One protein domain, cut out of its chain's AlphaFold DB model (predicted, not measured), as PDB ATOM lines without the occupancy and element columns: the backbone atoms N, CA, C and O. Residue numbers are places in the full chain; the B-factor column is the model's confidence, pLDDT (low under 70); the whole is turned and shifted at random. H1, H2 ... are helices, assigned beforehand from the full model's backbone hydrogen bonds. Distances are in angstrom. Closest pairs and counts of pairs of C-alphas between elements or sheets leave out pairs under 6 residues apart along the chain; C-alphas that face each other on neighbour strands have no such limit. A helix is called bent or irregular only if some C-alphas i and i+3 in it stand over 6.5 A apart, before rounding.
ATOM      1  N   ILE A  27     -31.479   3.874 -34.212       94.81
ATOM      2  CA  ILE A  27     -31.002   3.336 -32.932       94.81
ATOM      3  C   ILE A  27     -32.069   2.434 -32.309       94.81
ATOM      4  O   ILE A  27     -33.266   2.658 -32.509       94.81
ATOM      5  N   ASP A  28     -31.635   1.478 -31.495       95.88
ATOM      6  CA  ASP A  28     -32.471   0.749 -30.542       95.88
ATOM      7  C   ASP A  28     -31.824   0.860 -29.157       95.88
ATOM      8  O   ASP A  28     -30.693   0.433 -28.949       95.88
ATOM      9  N   LEU A  29     -32.541   1.422 -28.179       96.19
ATOM     10  CA  LEU A  29     -32.019   1.599 -26.820       96.19
ATOM     11  C   LEU A  29     -31.617   0.285 -26.140       96.19
ATOM     12  O   LEU A  29     -30.840   0.308 -25.184       96.19
ATOM     13  N   LEU A  30     -32.170  -0.848 -26.574       96.38
ATOM     14  CA  LEU A  30     -31.862  -2.160 -26.015       96.38
ATOM     15  C   LEU A  30     -30.676  -2.840 -26.709       96.38
ATOM     16  O   LEU A  30     -30.157  -3.815 -26.153       96.38
ATOM     17  N   ASP A  31     -30.226  -2.297 -27.844       97.94
ATOM     18  CA  ASP A  31     -29.003  -2.665 -28.555       97.94
ATOM     19  C   ASP A  31     -27.881  -1.664 -28.241       97.94
ATOM     20  O   ASP A  31     -27.864  -0.524 -28.716       97.94
ATOM     21  N   TYR A  32     -26.925  -2.111 -27.426       98.19
ATOM     22  CA  TYR A  32     -25.838  -1.270 -26.933       98.19
ATOM     23  C   TYR A  32     -24.972  -0.687 -28.053       98.19
ATOM     24  O   TYR A  32     -24.602   0.484 -27.974       98.19
ATOM     25  N   ASP A  33     -24.679  -1.458 -29.100       97.75
ATOM     26  CA  ASP A  33     -23.748  -1.027 -30.146       97.75
ATOM     27  C   ASP A  33     -24.356   0.099 -30.995       97.75
ATOM     28  O   ASP A  33     -23.657   1.043 -31.385       97.75
ATOM     29  N   SER A  34     -25.678   0.059 -31.205       97.50
ATOM     30  CA  SER A  34     -26.418   1.144 -31.860       97.50
ATOM     31  C   SER A  34     -26.390   2.441 -31.036       97.50
ATOM     32  O   SER A  34     -26.171   3.524 -31.584       97.50
ATOM     33  N   VAL A  35     -26.526   2.334 -29.706       97.81
ATOM     34  CA  VAL A  35     -26.461   3.473 -28.777       97.81
ATOM     35  C   VAL A  35     -25.051   4.053 -28.742       97.81
ATOM     36  O   VAL A  35     -24.885   5.259 -28.932       97.81
ATOM     37  N   PHE A  36     -24.035   3.208 -28.560       98.00
ATOM     38  CA  PHE A  36     -22.634   3.619 -28.515       98.00
ATOM     39  C   PHE A  36     -22.229   4.366 -29.788       98.00
ATOM     40  O   PHE A  36     -21.696   5.473 -29.714       98.00
ATOM     41  N   SER A  37     -22.570   3.811 -30.955       96.62
ATOM     42  CA  SER A  37     -22.263   4.420 -32.253       96.62
ATOM     43  C   SER A  37     -22.883   5.812 -32.419       96.62
ATOM     44  O   SER A  37     -22.274   6.671 -33.046       96.62
ATOM     45  N   SER A  38     -24.066   6.050 -31.840       95.44
ATOM     46  CA  SER A  38     -24.744   7.355 -31.893       95.44
ATOM     47  C   SER A  38     -24.178   8.402 -30.922       95.44
ATOM     48  O   SER A  38     -24.338   9.597 -31.156       95.44
ATOM     49  N   ILE A  39     -23.525   7.967 -29.837       97.38
ATOM     50  CA  ILE A  39     -22.972   8.847 -28.792       97.38
ATOM     51  C   ILE A  39     -21.492   9.156 -29.047       97.38
ATOM     52  O   ILE A  39     -21.011  10.223 -28.658       97.38
ATOM     53  N   ASN A  40     -20.760   8.251 -29.697       96.62
ATOM     54  CA  ASN A  40     -19.342   8.430 -29.987       96.62
ATOM     55  C   ASN A  40     -19.078   9.722 -30.783       96.62
ATOM     56  O   ASN A  40     -19.620   9.924 -31.867       96.62
ATOM     57  N   GLY A  41     -18.227  10.594 -30.237       95.81
ATOM     58  CA  GLY A  41     -17.893  11.894 -30.825       95.81
ATOM     59  C   GLY A  41     -18.861  13.035 -30.489       95.81
ATOM     60  O   GLY A  41     -18.648  14.156 -30.952       95.81
ATOM     61  N   THR A  42     -19.900  12.791 -29.685       96.56
ATOM     62  CA  THR A  42     -20.761  13.860 -29.154       96.56
ATOM     63  C   THR A  42     -20.125  14.525 -27.929       96.56
ATOM     64  O   THR A  42     -19.235  13.968 -27.294       96.56
ATOM     65  N   VAL A  43     -20.581  15.735 -27.590       97.81
ATOM     66  CA  VAL A  43     -20.127  16.493 -26.403       97.81
ATOM     67  C   VAL A  43     -21.104  16.407 -25.225       97.81
ATOM     68  O   VAL A  43     -20.862  16.986 -24.172       97.81
ATOM     69  N   GLY A  44     -22.256  15.770 -25.429       97.19
ATOM     70  CA  GLY A  44     -23.398  15.817 -24.522       97.19
ATOM     71  C   GLY A  44     -24.552  14.978 -25.055       97.19
ATOM     72  O   GLY A  44     -24.732  14.861 -26.267       97.19
ATOM     73  N   VAL A  45     -25.358  14.416 -24.151       98.00
ATOM     74  CA  VAL A  45     -26.525  13.594 -24.499       98.00
ATOM     75  C   VAL A  45     -27.770  14.113 -23.782       98.00
ATOM     76  O   VAL A  45     -27.801  14.201 -22.557       98.00
ATOM     77  N   PHE A  46     -28.834  14.380 -24.543       97.75
ATOM     78  CA  PHE A  46     -30.183  14.561 -24.003       97.75
ATOM     79  C   PHE A  46     -30.975  13.261 -24.155       97.75
ATOM     80  O   PHE A  46     -31.407  12.902 -25.250       97.75
ATOM     81  N   HIS A  47     -31.179  12.540 -23.054       97.19
ATOM     82  CA  HIS A  47     -31.941  11.294 -23.061       97.19
ATOM     83  C   HIS A  47     -33.433  11.563 -22.816       97.19
ATOM     84  O   HIS A  47     -33.871  11.685 -21.676       97.19
ATOM     85  N   LEU A  48     -34.212  11.670 -23.897       95.56
ATOM     86  CA  LEU A  48     -35.670  11.884 -23.844       95.56
ATOM     87  C   LEU A  48     -36.482  10.609 -24.116       95.56
ATOM     88  O   LEU A  48     -37.704  10.603 -23.983       95.56
ATOM     89  N   ALA A  49     -35.816   9.540 -24.548       94.06
ATOM     90  CA  ALA A  49     -36.476   8.324 -24.987       94.06
ATOM     91  C   ALA A  49     -36.894   7.459 -23.789       94.06
ATOM     92  O   ALA A  49     -36.069   7.059 -22.974       94.06
ATOM     93  N   SER A  50     -38.185   7.144 -23.718       90.94
ATOM     94  CA  SER A  50     -38.792   6.247 -22.734       90.94
ATOM     95  C   SER A  50     -39.888   5.435 -23.425       90.94
ATOM     96  O   SER A  50     -40.554   5.973 -24.316       90.94
ATOM     97  N   PRO A  51     -40.131   4.173 -23.026       89.75
ATOM     98  CA  PRO A  51     -41.345   3.461 -23.404       89.75
ATOM     99  C   PRO A  51     -42.575   4.329 -23.117       89.75
ATOM    100  O   PRO A  51     -42.745   4.818 -21.998       89.75
ATOM    101  N   CYS A  52     -43.408   4.540 -24.134       86.62
ATOM    102  CA  CYS A  52     -44.631   5.332 -24.048       86.62
ATOM    103  C   CYS A  52     -45.760   4.542 -24.713       86.62
ATOM    104  O   CYS A  52     -45.921   4.567 -25.933       86.62
ATOM    105  N   ILE A  53     -46.477   3.761 -23.905       86.44
ATOM    106  CA  ILE A  53     -47.591   2.918 -24.347       86.44
ATOM    107  C   ILE A  53     -48.882   3.618 -23.922       86.44
ATOM    108  O   ILE A  53     -49.067   3.893 -22.739       86.44
ATOM    109  N   PHE A  54     -49.752   3.928 -24.885       84.75
ATOM    110  CA  PHE A  54     -51.035   4.610 -24.647       84.75
ATOM    111  C   PHE A  54     -52.209   3.642 -24.423       84.75
ATOM    112  O   PHE A  54     -53.306   4.069 -24.072       84.75
ATOM    113  N   GLU A  55     -51.980   2.347 -24.633       89.50
ATOM    114  CA  GLU A  55     -52.949   1.273 -24.418       89.50
ATOM    115  C   GLU A  55     -52.806   0.659 -23.019       89.50
ATOM    116  O   GLU A  55     -51.911   1.012 -22.246       89.50
ATOM    117  N   THR A  56     -53.695  -0.276 -22.678       90.06
ATOM    118  CA  THR A  56     -53.595  -1.036 -21.430       90.06
ATOM    119  C   THR A  56     -52.287  -1.825 -21.384       90.06
ATOM    120  O   THR A  56     -51.920  -2.516 -22.330       90.06
ATOM    121  N   VAL A  57     -51.579  -1.709 -20.262       91.31
ATOM    122  CA  VAL A  57     -50.290  -2.363 -20.025       91.31
ATOM    123  C   VAL A  57     -50.516  -3.540 -19.080       91.31
ATOM    124  O   VAL A  57     -50.767  -3.334 -17.894       91.31
ATOM    125  N   ASP A  58     -50.422  -4.761 -19.606       93.31
ATOM    126  CA  ASP A  58     -50.657  -5.996 -18.842       93.31
ATOM    127  C   ASP A  58     -49.580  -6.236 -17.776       93.31
ATOM    128  O   ASP A  58     -49.876  -6.620 -16.646       93.31
ATOM    129  N   ASP A  59     -48.313  -5.997 -18.130       95.06
ATOM    130  CA  ASP A  59     -47.166  -6.146 -17.231       95.06
ATOM    131  C   ASP A  59     -46.285  -4.891 -17.302       95.06
ATOM    132  O   ASP A  59     -45.322  -4.834 -18.081       95.06
ATOM    133  N   PRO A  60     -46.570  -3.876 -16.464       93.44
ATOM    134  CA  PRO A  60     -45.831  -2.619 -16.466       93.44
ATOM    135  C   PRO A  60     -44.348  -2.782 -16.156       93.44
ATOM    136  O   PRO A  60     -43.522  -1.998 -16.627       93.44
ATOM    137  N   ARG A  61     -43.974  -3.812 -15.389       95.00
ATOM    138  CA  ARG A  61     -42.569  -4.051 -15.069       95.00
ATOM    139  C   ARG A  61     -41.821  -4.493 -16.313       95.00
ATOM    140  O   ARG A  61     -40.782  -3.922 -16.635       95.00
ATOM    141  N   ARG A  62     -42.345  -5.490 -17.022       94.62
ATOM    142  CA  ARG A  62     -41.698  -6.021 -18.225       94.62
ATOM    143  C   ARG A  62     -41.795  -5.064 -19.410       94.62
ATOM    144  O   ARG A  62     -40.834  -4.971 -20.166       94.62
ATOM    145  N   GLN A  63     -42.927  -4.382 -19.579       93.44
ATOM    146  CA  GLN A  63     -43.228  -3.584 -20.773       93.44
ATOM    147  C   GLN A  63     -42.764  -2.124 -20.674       93.44
ATOM    148  O   GLN A  63     -42.457  -1.532 -21.705       93.44
ATOM    149  N   LEU A  64     -42.677  -1.548 -19.469       94.12
ATOM    150  CA  LEU A  64     -42.263  -0.153 -19.274       94.12
ATOM    151  C   LEU A  64     -40.979  -0.041 -18.449       94.12
ATOM    152  O   LEU A  64     -39.983   0.495 -18.928       94.12
ATOM    153  N   LEU A  65     -40.975  -0.567 -17.221       95.00
ATOM    154  CA  LEU A  65     -39.889  -0.303 -16.272       95.00
ATOM    155  C   LEU A  65     -38.559  -0.921 -16.718       95.00
ATOM    156  O   LEU A  65     -37.550  -0.228 -16.793       95.00
ATOM    157  N   ASN A  66     -38.552  -2.217 -17.030       96.00
ATOM    158  CA  ASN A  66     -37.352  -2.935 -17.449       96.00
ATOM    159  C   ASN A  66     -36.700  -2.317 -18.703       96.00
ATOM    160  O   ASN A  66     -35.490  -2.083 -18.662       96.00
ATOM    161  N   PRO A  67     -37.436  -2.024 -19.799       95.81
ATOM    162  CA  PRO A  67     -36.839  -1.381 -20.966       95.81
ATOM    163  C   PRO A  67     -36.401   0.063 -20.701       95.81
ATOM    164  O   PRO A  67     -35.338   0.439 -21.187       95.81
ATOM    165  N   ALA A  68     -37.139   0.845 -19.902       96.62
ATOM    166  CA  ALA A  68     -36.716   2.196 -19.521       96.62
ATOM    167  C   ALA A  68     -35.379   2.165 -18.765       96.62
ATOM    168  O   ALA A  68     -34.418   2.811 -19.170       96.62
ATOM    169  N   VAL A  69     -35.282   1.331 -17.721       97.38
ATOM    170  CA  VAL A  69     -34.058   1.181 -16.923       97.38
ATOM    171  C   VAL A  69     -32.905   0.679 -17.787       97.38
ATOM    172  O   VAL A  69     -31.828   1.270 -17.771       97.38
ATOM    173  N   LYS A  70     -33.111  -0.389 -18.567       97.88
ATOM    174  CA  LYS A  70     -32.051  -0.955 -19.414       97.88
ATOM    175  C   LYS A  70     -31.578   0.046 -20.474       97.88
ATOM    176  O   LYS A  70     -30.372   0.195 -20.653       97.88
ATOM    177  N   GLY A  71     -32.502   0.751 -21.126       97.88
ATOM    178  CA  GLY A  71     -32.185   1.777 -22.119       97.88
ATOM    179  C   GLY A  71     -31.384   2.936 -21.527       97.88
ATOM    180  O   GLY A  71     -30.333   3.290 -22.061       97.88
ATOM    181  N   THR A  72     -31.807   3.474 -20.379       98.25
ATOM    182  CA  THR A  72     -31.057   4.527 -19.680       98.25
ATOM    183  C   THR A  72     -29.667   4.049 -19.257       98.25
ATOM    184  O   THR A  72     -28.692   4.774 -19.437       98.25
ATOM    185  N   MET A  73     -29.538   2.816 -18.751       98.56
ATOM    186  CA  MET A  73     -28.233   2.256 -18.383       98.56
ATOM    187  C   MET A  73     -27.293   2.114 -19.585       98.56
ATOM    188  O   MET A  73     -26.107   2.415 -19.453       98.56
ATOM    189  N   ASN A  74     -27.803   1.707 -20.752       98.56
ATOM    190  CA  ASN A  74     -27.016   1.653 -21.986       98.56
ATOM    191  C   ASN A  74     -26.503   3.044 -22.386       98.56
ATOM    192  O   ASN A  74     -25.315   3.194 -22.665       98.56
ATOM    193  N   VAL A  75     -27.365   4.065 -22.343       98.44
ATOM    194  CA  VAL A  75     -26.996   5.455 -22.661       98.44
ATOM    195  C   VAL A  75     -25.944   5.995 -21.693       98.44
ATOM    196  O   VAL A  75     -24.929   6.524 -22.135       98.44
ATOM    197  N   LEU A  76     -26.143   5.830 -20.381       98.62
ATOM    198  CA  LEU A  76     -25.190   6.293 -19.366       98.62
ATOM    199  C   LEU A  76     -23.832   5.596 -19.491       98.62
ATOM    200  O   LEU A  76     -22.790   6.228 -19.325       98.62
ATOM    201  N   LYS A  77     -23.835   4.291 -19.785       98.69
ATOM    202  CA  LYS A  77     -22.606   3.526 -19.990       98.69
ATOM    203  C   LYS A  77     -21.847   4.018 -21.225       98.69
ATOM    204  O   LYS A  77     -20.660   4.304 -21.112       98.69
ATOM    205  N   ALA A  78     -22.533   4.171 -22.357       98.44
ATOM    206  CA  ALA A  78     -21.927   4.672 -23.585       98.44
ATOM    207  C   ALA A  78     -21.402   6.109 -23.425       98.44
ATOM    208  O   ALA A  78     -20.274   6.385 -23.816       98.44
ATOM    209  N   ALA A  79     -22.167   7.004 -22.787       98.44
ATOM    210  CA  ALA A  79     -21.723   8.367 -22.485       98.44
ATOM    211  C   ALA A  79     -20.417   8.367 -21.678       98.44
ATOM    212  O   ALA A  79     -19.433   8.975 -22.095       98.44
ATOM    213  N   LYS A  80     -20.366   7.581 -20.594       98.50
ATOM    214  CA  LYS A  80     -19.159   7.427 -19.777       98.50
ATOM    215  C   LYS A  80     -17.963   6.908 -20.584       98.50
ATOM    216  O   LYS A  80     -16.854   7.398 -20.394       98.50
ATOM    217  N   GLU A  81     -18.162   5.905 -21.439       98.44
ATOM    218  CA  GLU A  81     -17.092   5.340 -22.278       98.44
ATOM    219  C   GLU A  81     -16.597   6.330 -23.344       98.44
ATOM    220  O   GLU A  81     -15.407   6.343 -23.655       98.44
ATOM    221  N   CYS A  82     -17.476   7.200 -23.846       98.00
ATOM    222  CA  CYS A  82     -17.146   8.255 -24.805       98.00
ATOM    223  C   CYS A  82     -16.607   9.545 -24.158       98.00
ATOM    224  O   CYS A  82     -16.243  10.470 -24.880       98.00
ATOM    225  N   GLY A  83     -16.541   9.619 -22.824       97.75
ATOM    226  CA  GLY A  83     -16.071  10.808 -22.106       97.75
ATOM    227  C   GLY A  83     -17.060  11.977 -22.099       97.75
ATOM    228  O   GLY A  83     -16.624  13.125 -22.010       97.75
TER     229      GLY A  83
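What this domain is: This is residues 27 to 83 of the 84 residues of the protein "3Beta_HSD domain-containing protein" of Papaver somniferum (UniProt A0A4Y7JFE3). One long helix, H2, makes the length of a rod; the short helix H1 packs at a slant on its residues 74 to 82, and a long link, residues 40 to 59, runs back along H2 to its start. The 57 printed residues hold two named helices, H1 then H2, and no named strand: all helix. The whole is only just loose, close to compact, with a radius of gyration of the C-alphas of 12.6 A and spans of 39 by 15 by 14 A.

How they stand to each other: Look first at H2, residues 60 to 82, which touches H1, residues 32 to 39, with residues 74 to 82 alone. Their closest C-alphas, of Phe 36 and Ala 78, are 5.1 A apart. The two run the same way at a steep tilt of 53 degrees. Every O i to N i+4 pair is within hydrogen-bond range in H1, and 17 of 19 are in H2.

Where its parts are: Find C-alpha 60 at (-45.831, -2.619, -16.466); from there H2 runs 31.8 A to C-alpha 82 at (-17.146, 8.255, -24.805). It is only just irregular: C-alphas 63 and 66 are 6.8 A apart. H1 begins at C-alpha 32, (-25.838, -1.270, -26.933), and spans 10.7 A.

The domain as a whole: The C-alphas farthest apart, of Thr 56 and Gly 83, are 39.4 A apart. Residues 54 to 62, of which 60 to 62 belong to H2, stand free. The link from H1 to H2 is long; the printed part has no cut, and no printed residue is under 70 in pLDDT.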